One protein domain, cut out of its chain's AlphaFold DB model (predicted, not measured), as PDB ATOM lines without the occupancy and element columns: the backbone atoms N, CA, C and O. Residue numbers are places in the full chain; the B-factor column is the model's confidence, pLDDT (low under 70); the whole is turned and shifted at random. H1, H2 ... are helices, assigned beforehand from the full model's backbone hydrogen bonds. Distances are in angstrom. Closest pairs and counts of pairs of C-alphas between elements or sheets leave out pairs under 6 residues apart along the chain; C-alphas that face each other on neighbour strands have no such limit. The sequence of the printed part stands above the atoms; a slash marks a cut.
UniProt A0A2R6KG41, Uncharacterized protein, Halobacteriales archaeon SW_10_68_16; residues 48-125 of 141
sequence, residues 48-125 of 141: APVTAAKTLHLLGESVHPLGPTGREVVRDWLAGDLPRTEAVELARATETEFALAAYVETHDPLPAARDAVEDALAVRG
ATOM      1  N   ALA A  48      -9.712  15.299 134.951       86.25
ATOM      2  CA  ALA A  48      -8.763  16.373 135.208       86.25
ATOM      3  C   ALA A  48      -8.996  17.546 134.229       86.25
ATOM      4  O   ALA A  48      -9.149  17.296 133.028       86.25
ATOM      5  N   PRO A  49      -8.951  18.814 134.682       87.81
ATOM      6  CA  PRO A  49      -9.280  19.966 133.836       87.81
ATOM      7  C   PRO A  49      -8.457  20.049 132.538       87.81
ATOM      8  O   PRO A  49      -8.989  20.353 131.475       87.81
ATOM      9  N   VAL A  50      -7.169  19.690 132.587       90.06
ATOM     10  CA  VAL A  50      -6.289  19.655 131.403       90.06
ATOM     11  C   VAL A  50      -6.741  18.603 130.393       90.06
ATOM     12  O   VAL A  50      -6.680  18.840 129.191       90.06
ATOM     13  N   THR A  51      -7.187  17.439 130.864       93.25
ATOM     14  CA  THR A  51      -7.709  16.383 129.993       93.25
ATOM     15  C   THR A  51      -8.996  16.843 129.325       93.25
ATOM     16  O   THR A  51      -9.115  16.712 128.114       93.25
ATOM     17  N   ALA A  52      -9.911  17.448 130.089       91.25
ATOM     18  CA  ALA A  52     -11.138  18.012 129.539       91.25
ATOM     19  C   ALA A  52     -10.838  19.074 128.469       91.25
ATOM     20  O   ALA A  52     -11.363  18.984 127.365       91.25
ATOM     21  N   ALA A  53      -9.921  20.008 128.743       94.38
ATOM     22  CA  ALA A  53      -9.519  21.028 127.778       94.38
ATOM     23  C   ALA A  53      -8.926  20.417 126.495       94.38
ATOM     24  O   ALA A  53      -9.326  20.792 125.399       94.38
ATOM     25  N   LYS A  54      -8.024  19.432 126.600       95.06
ATOM     26  CA  LYS A  54      -7.469  18.747 125.419       95.06
ATOM     27  C   LYS A  54      -8.553  18.066 124.585       95.06
ATOM     28  O   LYS A  54      -8.536  18.189 123.366       95.06
ATOM     29  N   THR A  55      -9.498  17.382 125.230       95.31
ATOM     30  CA  THR A  55     -10.628  16.750 124.536       95.31
ATOM     31  C   THR A  55     -11.488  17.793 123.830       95.31
ATOM     32  O   THR A  55     -11.766  17.633 122.650       95.31
ATOM     33  N   LEU A  56     -11.853  18.878 124.514       94.19
ATOM     34  CA  LEU A  56     -12.628  19.978 123.936       94.19
ATOM     35  C   LEU A  56     -11.923  20.586 122.713       94.19
ATOM     36  O   LEU A  56     -12.550  20.741 121.671       94.19
ATOM     37  N   HIS A  57     -10.610  20.825 122.797       95.62
ATOM     38  CA  HIS A  57      -9.803  21.286 121.660       95.62
ATOM     39  C   HIS A  57      -9.901  20.346 120.452       95.62
ATOM     40  O   HIS A  57     -10.158  20.788 119.333       95.62
ATOM     41  N   LEU A  58      -9.754  19.034 120.672       96.81
ATOM     42  CA  LEU A  58      -9.884  18.039 119.602       96.81
ATOM     43  C   LEU A  58     -11.307  17.963 119.032       96.81
ATOM     44  O   LEU A  58     -11.460  17.655 117.855       96.81
ATOM     45  N   LEU A  59     -12.337  18.267 119.825       96.00
ATOM     46  CA  LEU A  59     -13.723  18.374 119.349       96.00
ATOM     47  C   LEU A  59     -14.008  19.709 118.629       96.00
ATOM     48  O   LEU A  59     -15.088  19.876 118.067       96.00
ATOM     49  N   GLY A  60     -13.037  20.629 118.585       94.38
ATOM     50  CA  GLY A  60     -13.126  21.908 117.877       94.38
ATOM     51  C   GLY A  60     -13.501  23.108 118.746       94.38
ATOM     52  O   GLY A  60     -13.688  24.200 118.212       94.38
ATOM     53  N   GLU A  61     -13.582  22.941 120.065       93.44
ATOM     54  CA  GLU A  61     -13.873  24.036 120.991       93.44
ATOM     55  C   GLU A  61     -12.639  24.903 121.269       93.44
ATOM     56  O   GLU A  61     -11.517  24.421 121.451       93.44
ATOM     57  N   SER A  62     -12.845  26.218 121.366       88.88
ATOM     58  CA  SER A  62     -11.759  27.174 121.607       88.88
ATOM     59  C   SER A  62     -11.388  27.253 123.094       88.88
ATOM     60  O   SER A  62     -11.963  28.038 123.845       88.88
ATOM     61  N   VAL A  63     -10.350  26.517 123.506       91.12
ATOM     62  CA  VAL A  63      -9.897  26.407 124.915       91.12
ATOM     63  C   VAL A  63      -8.516  27.016 125.201       91.12
ATOM     64  O   VAL A  63      -7.826  26.627 126.146       91.12
ATOM     65  N   HIS A  64      -8.058  27.960 124.378       91.31
ATOM     66  CA  HIS A  64      -6.692  28.471 124.490       91.31
ATOM     67  C   HIS A  64      -6.455  29.217 125.828       91.31
ATOM     68  O   HIS A  64      -7.107  30.235 126.083       91.31
ATOM     69  N   PRO A  65      -5.485  28.796 126.667       91.81
ATOM     70  CA  PRO A  65      -5.328  29.344 128.016       91.81
ATOM     71  C   PRO A  65      -4.676  30.733 128.031       91.81
ATOM     72  O   PRO A  65      -4.884  31.493 128.973       91.81
ATOM     73  N   LEU A  66      -3.917  31.093 126.992       94.88
ATOM     74  CA  LEU A  66      -3.211  32.377 126.900       94.88
ATOM     75  C   LEU A  66      -3.889  33.374 125.948       94.88
ATOM     76  O   LEU A  66      -4.516  32.988 124.951       94.88
ATOM     77  N   GLY A  67      -3.706  34.665 126.233       94.00
ATOM     78  CA  GLY A  67      -4.035  35.763 125.317       94.00
ATOM     79  C   GLY A  67      -3.054  35.863 124.135       94.00
ATOM     80  O   GLY A  67      -2.045  35.158 124.139       94.00
ATOM     81  N   PRO A  68      -3.318  36.736 123.140       95.62
ATOM     82  CA  PRO A  68      -2.595  36.781 121.860       95.62
ATOM     83  C   PRO A  68      -1.066  36.817 121.979       95.62
ATOM     84  O   PRO A  68      -0.395  35.971 121.394       95.62
ATOM     85  N   THR A  69      -0.525  37.710 122.813       96.38
ATOM     86  CA  THR A  69       0.925  37.833 123.048       96.38
ATOM     87  C   THR A  69       1.536  36.554 123.621       96.38
ATOM     88  O   THR A  69       2.604  36.134 123.197       96.38
ATOM     89  N   GLY A  70       0.850  35.879 124.549       96.94
ATOM     90  CA  GLY A  70       1.327  34.600 125.083       96.94
ATOM     91  C   GLY A  70       1.348  33.492 124.026       96.94
ATOM     92  O   GLY A  70       2.213  32.624 124.074       96.94
ATOM     93  N   ARG A  71       0.439  33.536 123.040       96.88
ATOM     94  CA  ARG A  71       0.438  32.576 121.920       96.88
ATOM     95  C   ARG A  71       1.627  32.798 120.995       96.88
ATOM     96  O   ARG A  71       2.250  31.834 120.575       96.88
ATOM     97  N   GLU A  72       1.962  34.055 120.711       98.25
ATOM     98  CA  GLU A  72       3.164  34.410 119.943       98.25
ATOM     99  C   GLU A  72       4.423  33.859 120.615       98.25
ATOM    100  O   GLU A  72       5.179  33.133 119.981       98.25
ATOM    101  N   VAL A  73       4.567  34.069 121.927       98.44
ATOM    102  CA  VAL A  73       5.684  33.524 122.715       98.44
ATOM    103  C   VAL A  73       5.767  31.994 122.633       98.44
ATOM    104  O   VAL A  73       6.854  31.436 122.473       98.44
ATOM    105  N   VAL A  74       4.632  31.291 122.728       98.31
ATOM    106  CA  VAL A  74       4.595  29.825 122.587       98.31
ATOM    107  C   VAL A  74       5.007  29.396 121.179       98.31
ATOM    108  O   VAL A  74       5.752  28.426 121.048       98.31
ATOM    109  N   ARG A  75       4.579  30.114 120.134       98.31
ATOM    110  CA  ARG A  75       4.987  29.832 118.750       98.31
ATOM    111  C   ARG A  75       6.479  30.053 118.528       98.31
ATOM    112  O   ARG A  75       7.113  29.186 117.936       98.31
ATOM    113  N   ASP A  76       7.052  31.129 119.060       98.56
ATOM    114  CA  ASP A  76       8.494  31.396 118.981       98.56
ATOM    115  C   ASP A  76       9.301  30.303 119.703       98.56
ATOM    116  O   ASP A  76      10.337  29.837 119.220       98.56
ATOM    117  N   TRP A  77       8.797  29.821 120.843       98.50
ATOM    118  CA  TRP A  77       9.385  28.679 121.543       98.50
ATOM    119  C   TRP A  77       9.278  27.372 120.743       98.50
ATOM    120  O   TRP A  77      10.267  26.645 120.637       98.50
ATOM    121  N   LEU A  78       8.114  27.071 120.158       98.56
ATOM    122  CA  LEU A  78       7.909  25.884 119.315       98.56
ATOM    123  C   LEU A  78       8.779  25.913 118.048       98.56
ATOM    124  O   LEU A  78       9.256  24.864 117.616       98.56
ATOM    125  N   ALA A  79       9.022  27.100 117.487       98.06
ATOM    126  CA  ALA A  79       9.933  27.313 116.364       98.06
ATOM    127  C   ALA A  79      11.418  27.154 116.750       98.06
ATOM    128  O   ALA A  79      12.267  26.951 115.882       98.06
ATOM    129  N   GLY A  80      11.735  27.191 118.049       98.06
ATOM    130  CA  GLY A  80      13.101  27.119 118.569       98.06
ATOM    131  C   GLY A  80      13.835  28.462 118.589       98.06
ATOM    132  O   GLY A  80      15.039  28.483 118.854       98.06
ATOM    133  N   ASP A  81      13.124  29.564 118.351       98.38
ATOM    134  CA  ASP A  81      13.665  30.925 118.365       98.38
ATOM    135  C   ASP A  81      13.763  31.501 119.789       98.38
ATOM    136  O   ASP A  81      14.512  32.449 120.028       98.38
ATOM    137  N   LEU A  82      13.064  30.888 120.756       97.94
ATOM    138  CA  LEU A  82      13.041  31.293 122.162       97.94
ATOM    139  C   LEU A  82      13.316  30.101 123.103       97.94
ATOM    140  O   LEU A  82      12.706  29.038 122.944       97.94
ATOM    141  N   PRO A  83      14.208  30.216 124.111       97.56
ATOM    142  CA  PRO A  83      14.431  29.140 125.069       97.56
ATOM    143  C   PRO A  83      13.226  28.975 126.003       97.56
ATOM    144  O   PRO A  83      12.591  29.943 126.412       97.56
ATOM    145  N   ARG A  84      12.944  27.729 126.412       95.81
ATOM    146  CA  ARG A  84      11.752  27.385 127.213       95.81
ATOM    147  C   ARG A  84      11.601  28.228 128.481       95.81
ATOM    148  O   ARG A  84      10.503  28.684 128.769       95.81
ATOM    149  N   THR A  85      12.682  28.407 129.241       95.25
ATOM    150  CA  THR A  85      12.645  29.154 130.508       95.25
ATOM    151  C   THR A  85      12.174  30.592 130.295       95.25
ATOM    152  O   THR A  85      11.292  31.053 131.008       95.25
ATOM    153  N   GLU A  86      12.696  31.262 129.269       97.38
ATOM    154  CA  GLU A  86      12.318  32.635 128.923       97.38
ATOM    155  C   GLU A  86      10.891  32.703 128.365       97.38
ATOM    156  O   GLU A  86      10.134  33.608 128.703       97.38
ATOM    157  N   ALA A  87      10.480  31.705 127.579       97.81
ATOM    158  CA  ALA A  87       9.125  31.616 127.046       97.81
ATOM    159  C   ALA A  87       8.057  31.514 128.142       97.81
ATOM    160  O   ALA A  87       7.041  32.203 128.081       97.81
ATOM    161  N   VAL A  88       8.287  30.687 129.168       95.12
ATOM    162  CA  VAL A  88       7.355  30.550 130.299       95.12
ATOM    163  C   VAL A  88       7.238  31.871 131.070       95.12
ATOM    164  O   VAL A  88       6.127  32.301 131.387       95.12
ATOM    165  N   GLU A  89       8.362  32.552 131.316       95.19
ATOM    166  CA  GLU A  89       8.382  33.854 131.995       95.19
ATOM    167  C   GLU A  89       7.658  34.944 131.188       95.19
ATOM    168  O   GLU A  89       6.806  35.654 131.730       95.19
ATOM    169  N   LEU A  90       7.946  35.059 129.886       97.56
ATOM    170  CA  LEU A  90       7.336  36.054 128.997       97.56
ATOM    171  C   LEU A  90       5.836  35.824 128.800       97.56
ATOM    172  O   LEU A  90       5.064  36.784 128.772       97.56
ATOM    173  N   ALA A  91       5.411  34.562 128.708       95.88
ATOM    174  CA  ALA A  91       4.004  34.200 128.596       95.88
ATOM    175  C   ALA A  91       3.206  34.488 129.880       95.88
ATOM    176  O   ALA A  91       1.977  34.529 129.817       95.88
ATOM    177  N   ARG A  92       3.886  34.687 131.025       94.19
ATOM    178  CA  ARG A  92       3.277  34.824 132.363       94.19
ATOM    179  C   ARG A  92       2.289  33.694 132.658       94.19
ATOM    180  O   ARG A  92       1.213  33.923 133.205       94.19
ATOM    181  N   ALA A  93       2.654  32.490 132.239       91.56
ATOM    182  CA  ALA A  93       1.816  31.307 132.314       91.56
ATOM    183  C   ALA A  93       2.329  30.361 133.396       91.56
ATOM    184  O   ALA A  93       3.535  30.237 133.616       91.56
ATOM    185  N   THR A  94       1.421  29.619 134.022       93.75
ATOM    186  CA  THR A  94       1.820  28.415 134.759       93.75
ATOM    187  C   THR A  94       2.379  27.360 133.795       93.75
ATOM    188  O   THR A  94       2.049  27.352 132.606       93.75
ATOM    189  N   GLU A  95       3.177  26.408 134.290       94.31
ATOM    190  CA  GLU A  95       3.671  25.286 133.462       94.31
ATOM    191  C   GLU A  95       2.521  24.511 132.802       94.31
ATOM    192  O   GLU A  95       2.623  24.094 131.648       94.31
ATOM    193  N   THR A  96       1.400  24.354 133.508       95.12
ATOM    194  CA  THR A  96       0.217  23.663 132.989       95.12
ATOM    195  C   THR A  96      -0.442  24.438 131.848       95.12
ATOM    196  O   THR A  96      -0.786  23.842 130.828       95.12
ATOM    197  N   GLU A  97      -0.606  25.757 131.982       95.31
ATOM    198  CA  GLU A  97      -1.155  26.603 130.913       95.31
ATOM    199  C   GLU A  97      -0.222  26.663 129.708       95.31
ATOM    200  O   GLU A  97      -0.689  26.569 128.576       95.31
ATOM    201  N   PHE A  98       1.089  26.761 129.938       97.38
ATOM    202  CA  PHE A  98       2.083  26.749 128.870       97.38
ATOM    203  C   PHE A  98       2.066  25.414 128.113       97.38
ATOM    204  O   PHE A  98       2.055  25.387 126.883       97.38
ATOM    205  N   ALA A  99       1.981  24.290 128.832       97.19
ATOM    206  CA  ALA A  99       1.852  22.966 128.229       97.19
ATOM    207  C   ALA A  99       0.532  22.788 127.459       97.19
ATOM    208  O   ALA A  99       0.523  22.145 126.408       97.19
ATOM    209  N   LEU A 100      -0.580  23.343 127.953       97.00
ATOM    210  CA  LEU A 100      -1.861  23.310 127.244       97.00
ATOM    211  C   LEU A 100      -1.845  24.209 125.998       97.00
ATOM    212  O   LEU A 100      -2.323  23.777 124.956       97.00
ATOM    213  N   ALA A 101      -1.254  25.404 126.061       97.81
ATOM    214  CA  ALA A 101      -1.077  26.268 124.891       97.81
ATOM    215  C   ALA A 101      -0.231  25.578 123.811       97.81
ATOM    216  O   ALA A 101      -0.620  25.544 122.649       97.81
ATOM    217  N   ALA A 102       0.875  24.943 124.208       98.06
ATOM    218  CA  ALA A 102       1.699  24.148 123.304       98.06
ATOM    219  C   ALA A 102       0.917  22.996 122.658       98.06
ATOM    220  O   ALA A 102       1.079  22.724 121.472       98.06
ATOM    221  N   TYR A 103       0.063  22.315 123.428       98.12
ATOM    222  CA  TYR A 103      -0.802  21.263 122.899       98.12
ATOM    223  C   TYR A 103      -1.770  21.814 121.846       98.12
ATOM    224  O   TYR A 103      -1.839  21.265 120.752       98.12
ATOM    225  N   VAL A 104      -2.458  22.916 122.157       97.19
ATOM    226  CA  VAL A 104      -3.415  23.578 121.258       97.19
ATOM    227  C   VAL A 104      -2.754  24.029 119.951       97.19
ATOM    228  O   VAL A 104      -3.319  23.808 118.890       97.19
ATOM    229  N   GLU A 105      -1.547  24.601 120.001       96.94
ATOM    230  CA  GLU A 105      -0.807  25.061 118.809       96.94
ATOM    231  C   GLU A 105      -0.240  23.907 117.953       96.94
ATOM    232  O   GLU A 105       0.125  24.119 116.800       96.94
ATOM    233  N   THR A 106      -0.134  22.688 118.496       97.50
ATOM    234  CA  THR A 106       0.481  21.534 117.803       97.50
ATOM    235  C   THR A 106      -0.512  20.470 117.351       97.50
ATOM    236  O   THR A 106      -0.124  19.547 116.636       97.50
ATOM    237  N   HIS A 107      -1.766  20.562 117.786       97.44
ATOM    238  CA  HIS A 107      -2.806  19.593 117.464       97.44
ATOM    239  C   HIS A 107      -3.939  20.306 116.741       97.44
ATOM    240  O   HIS A 107      -4.474  21.281 117.254       97.44
ATOM    241  N   ASP A 108      -4.342  19.796 115.587       96.75
ATOM    242  CA  ASP A 108      -5.544  20.276 114.913       96.75
ATOM    243  C   ASP A 108      -6.801  19.618 115.511       96.75
ATOM    244  O   ASP A 108      -6.726  18.493 116.027       96.75
ATOM    245  N   PRO A 109      -7.973  20.275 115.428       96.00
ATOM    246  CA  PRO A 109      -9.247  19.623 115.699       96.00
ATOM    247  C   PRO A 109      -9.446  18.368 114.844       96.00
ATOM    248  O   PRO A 109      -8.961  18.267 113.715       96.00
ATOM    249  N   LEU A 110     -10.217  17.421 115.371       96.06
ATOM    250  CA  LEU A 110     -10.543  16.146 114.743       96.06
ATOM    251  C   LEU A 110     -12.047  16.106 114.432       96.06
ATOM    252  O   LEU A 110     -12.821  15.622 115.262       96.06
ATOM    253  N   PRO A 111     -12.490  16.554 113.239       94.62
ATOM    254  CA  PRO A 111     -13.910  16.573 112.885       94.62
ATOM    255  C   PRO A 111     -14.590  15.212 113.064       94.62
ATOM    256  O   PRO A 111     -15.650  15.134 113.664       94.62
ATOM    257  N   ALA A 112     -13.916  14.122 112.678       94.38
ATOM    258  CA  ALA A 112     -14.441  12.767 112.849       94.38
ATOM    259  C   ALA A 112     -14.684  12.380 114.322       94.38
ATOM    260  O   ALA A 112     -15.570  11.579 114.605       94.38
ATOM    261  N   ALA A 113     -13.908  12.924 115.267       92.25
ATOM    262  CA  ALA A 113     -14.138  12.691 116.691       92.25
ATOM    263  C   ALA A 113     -15.365  13.464 117.189       92.25
ATOM    264  O   ALA A 113     -16.144  12.922 117.969       92.25
ATOM    265  N   ARG A 114     -15.552  14.704 116.717       92.19
ATOM    266  CA  ARG A 114     -16.750  15.501 117.001       92.19
ATOM    267  C   ARG A 114     -18.000  14.812 116.469       92.19
ATOM    268  O   ARG A 114     -18.909  14.565 117.250       92.19
ATOM    269  N   ASP A 115     -17.992  14.436 115.195       92.12
ATOM    270  CA  ASP A 115     -19.134  13.790 114.546       92.12
ATOM    271  C   ASP A 115     -19.499  12.478 115.275       92.12
ATOM    272  O   ASP A 115     -20.659  12.240 115.593       92.12
ATOM    273  N   ALA A 116     -18.507  11.671 115.678       92.44
ATOM    274  CA  ALA A 116     -18.751  10.454 116.459       92.44
ATOM    275  C   ALA A 116     -19.361  10.718 117.852       92.44
ATOM    276  O   ALA A 116     -20.154   9.913 118.345       92.44
ATOM    277  N   VAL A 117     -18.980  11.815 118.517       90.44
ATOM    278  CA  VAL A 117     -19.577  12.217 119.801       90.44
ATOM    279  C   VAL A 117     -21.003  12.724 119.595       90.44
ATOM    280  O   VAL A 117     -21.879  12.347 120.370       90.44
ATOM    281  N   GLU A 118     -21.247  13.526 118.559       89.50
ATOM    282  CA  GLU A 118     -22.583  14.001 118.183       89.50
ATOM    283  C   GLU A 118     -23.523  12.823 117.878       89.50
ATOM    284  O   GLU A 118     -24.600  12.743 118.471       89.50
ATOM    285  N   ASP A 119     -23.080  11.850 117.077       87.56
ATOM    286  CA  ASP A 119     -23.822  10.616 116.786       87.56
ATOM    287  C   ASP A 119     -24.137   9.824 118.068       87.56
ATOM    288  O   ASP A 119     -25.270   9.397 118.300       87.56
ATOM    289  N   ALA A 120     -23.149   9.649 118.952       87.56
ATOM    290  CA  ALA A 120     -23.335   8.926 120.211       87.56
ATOM    291  C   ALA A 120     -24.284   9.643 121.188       87.56
ATOM    292  O   ALA A 120     -24.938   8.991 122.009       87.56
ATOM    293  N   LEU A 121     -24.341  10.977 121.141       84.38
ATOM    294  CA  LEU A 121     -25.287  11.773 121.919       84.38
ATOM    295  C   LEU A 121     -26.694  11.724 121.313       84.38
ATOM    296  O   LEU A 121     -27.654  11.627 122.075       84.38
ATOM    297  N   ALA A 122     -26.823  11.710 119.984       82.06
ATOM    298  CA  ALA A 122     -28.106  11.555 119.299       82.06
ATOM    299  C   ALA A 122     -28.779  10.215 119.648       82.06
ATOM    300  O   ALA A 122     -29.941  10.205 120.044       82.06
ATOM    301  N   VAL A 123     -28.025   9.105 119.625       76.25
ATOM    302  CA  VAL A 123     -28.526   7.768 120.013       76.25
ATOM    303  C   VAL A 123     -28.998   7.720 121.470       76.25
ATOM    304  O   VAL A 123     -29.941   7.006 121.785       76.25
ATOM    305  N   ARG A 124     -28.355   8.466 122.377       65.31
ATOM    306  CA  ARG A 124     -28.767   8.528 123.792       65.31
ATOM    307  C   ARG A 124     -29.952   9.454 124.056       65.31
ATOM    308  O   ARG A 124     -30.581   9.321 125.101       65.31
ATOM    309  N   GLY A 125     -30.192  10.425 123.177       60.53
ATOM    310  CA  GLY A 125     -31.289  11.386 123.295       60.53
ATOM    311  C   GLY A 125     -32.616  10.870 122.738       60.53
ATOM    312  O   GLY A 125     -33.669  11.388 123.103       60.53
TER     313      GLY A 125
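This is residues 48 to 125 of the 141 residues of an uncharacterized protein of Halobacteriales archaeon SW_10_68_16 (UniProt A0A2R6KG41). H1 and H4 stand side by side, and a helical hairpin of H2 and H3 packs crosswise on H4 through H2, away from H1. At the other end H5 makes a long arm, of which residues 119 to 125 stick out free. The printed part has 78 residues with five named helices, H1 to H5 in chain order, and no named strand: all helix. It is loose, with a radius of gyration of the C-alphas of 15.0 A, and spans 49 by 22 by 17 A.

H1, residues 49 to 58, touches H4, residues 95 to 106, at a shallow tilt of 10 degrees, the same way; their closest C-alphas, of His 57 and Val 104, are 6.8 A apart. H2, residues 68 to 79, and H3, residues 84 to 91, form a hairpin, opposite ways at a shallow tilt of 14 degrees, with the closest C-alphas, of Gly 70 and Ala 91, 4.4 A apart. H2 touches H4 about perpendicular, at 73 degrees; the closest C-alphas, of Val 74 and Ala 102, are 6.4 A apart. H4 is the hub, touching three helices; it and H3 touch only at the corner, and only just, with 3 pairs of C-alphas within 8 A, the closest those of Val 88 and Phe 98 at 6.7 A. H5, residues 111 to 125, and H1 touch only at their ends, and only just, with 3 pairs within 8 A; the closest C-alphas, of Leu 58 and Ala 113, are 7.4 A apart. H5 is apart from H2, H3 and H4. Every O i to N i+4 pair is within hydrogen-bond range in H1, H2, H3, H4 and H5.

H1 begins at C-alpha 49, (-9.280, 19.966, 133.836), and is 14.4 A long. H2 measures 16.6 A, H3 10.4 A and H4 16.4 A. H5, 20.9 A, ends at C-alpha 125, (-31.289, 11.386, 123.295).

The outline is a rod; the two C-alphas farthest apart, of Asp 81 and Gly 125, are 49.3 A apart. The printed part has no cut and no long link. Residues 124 to 125 have pLDDT under 70.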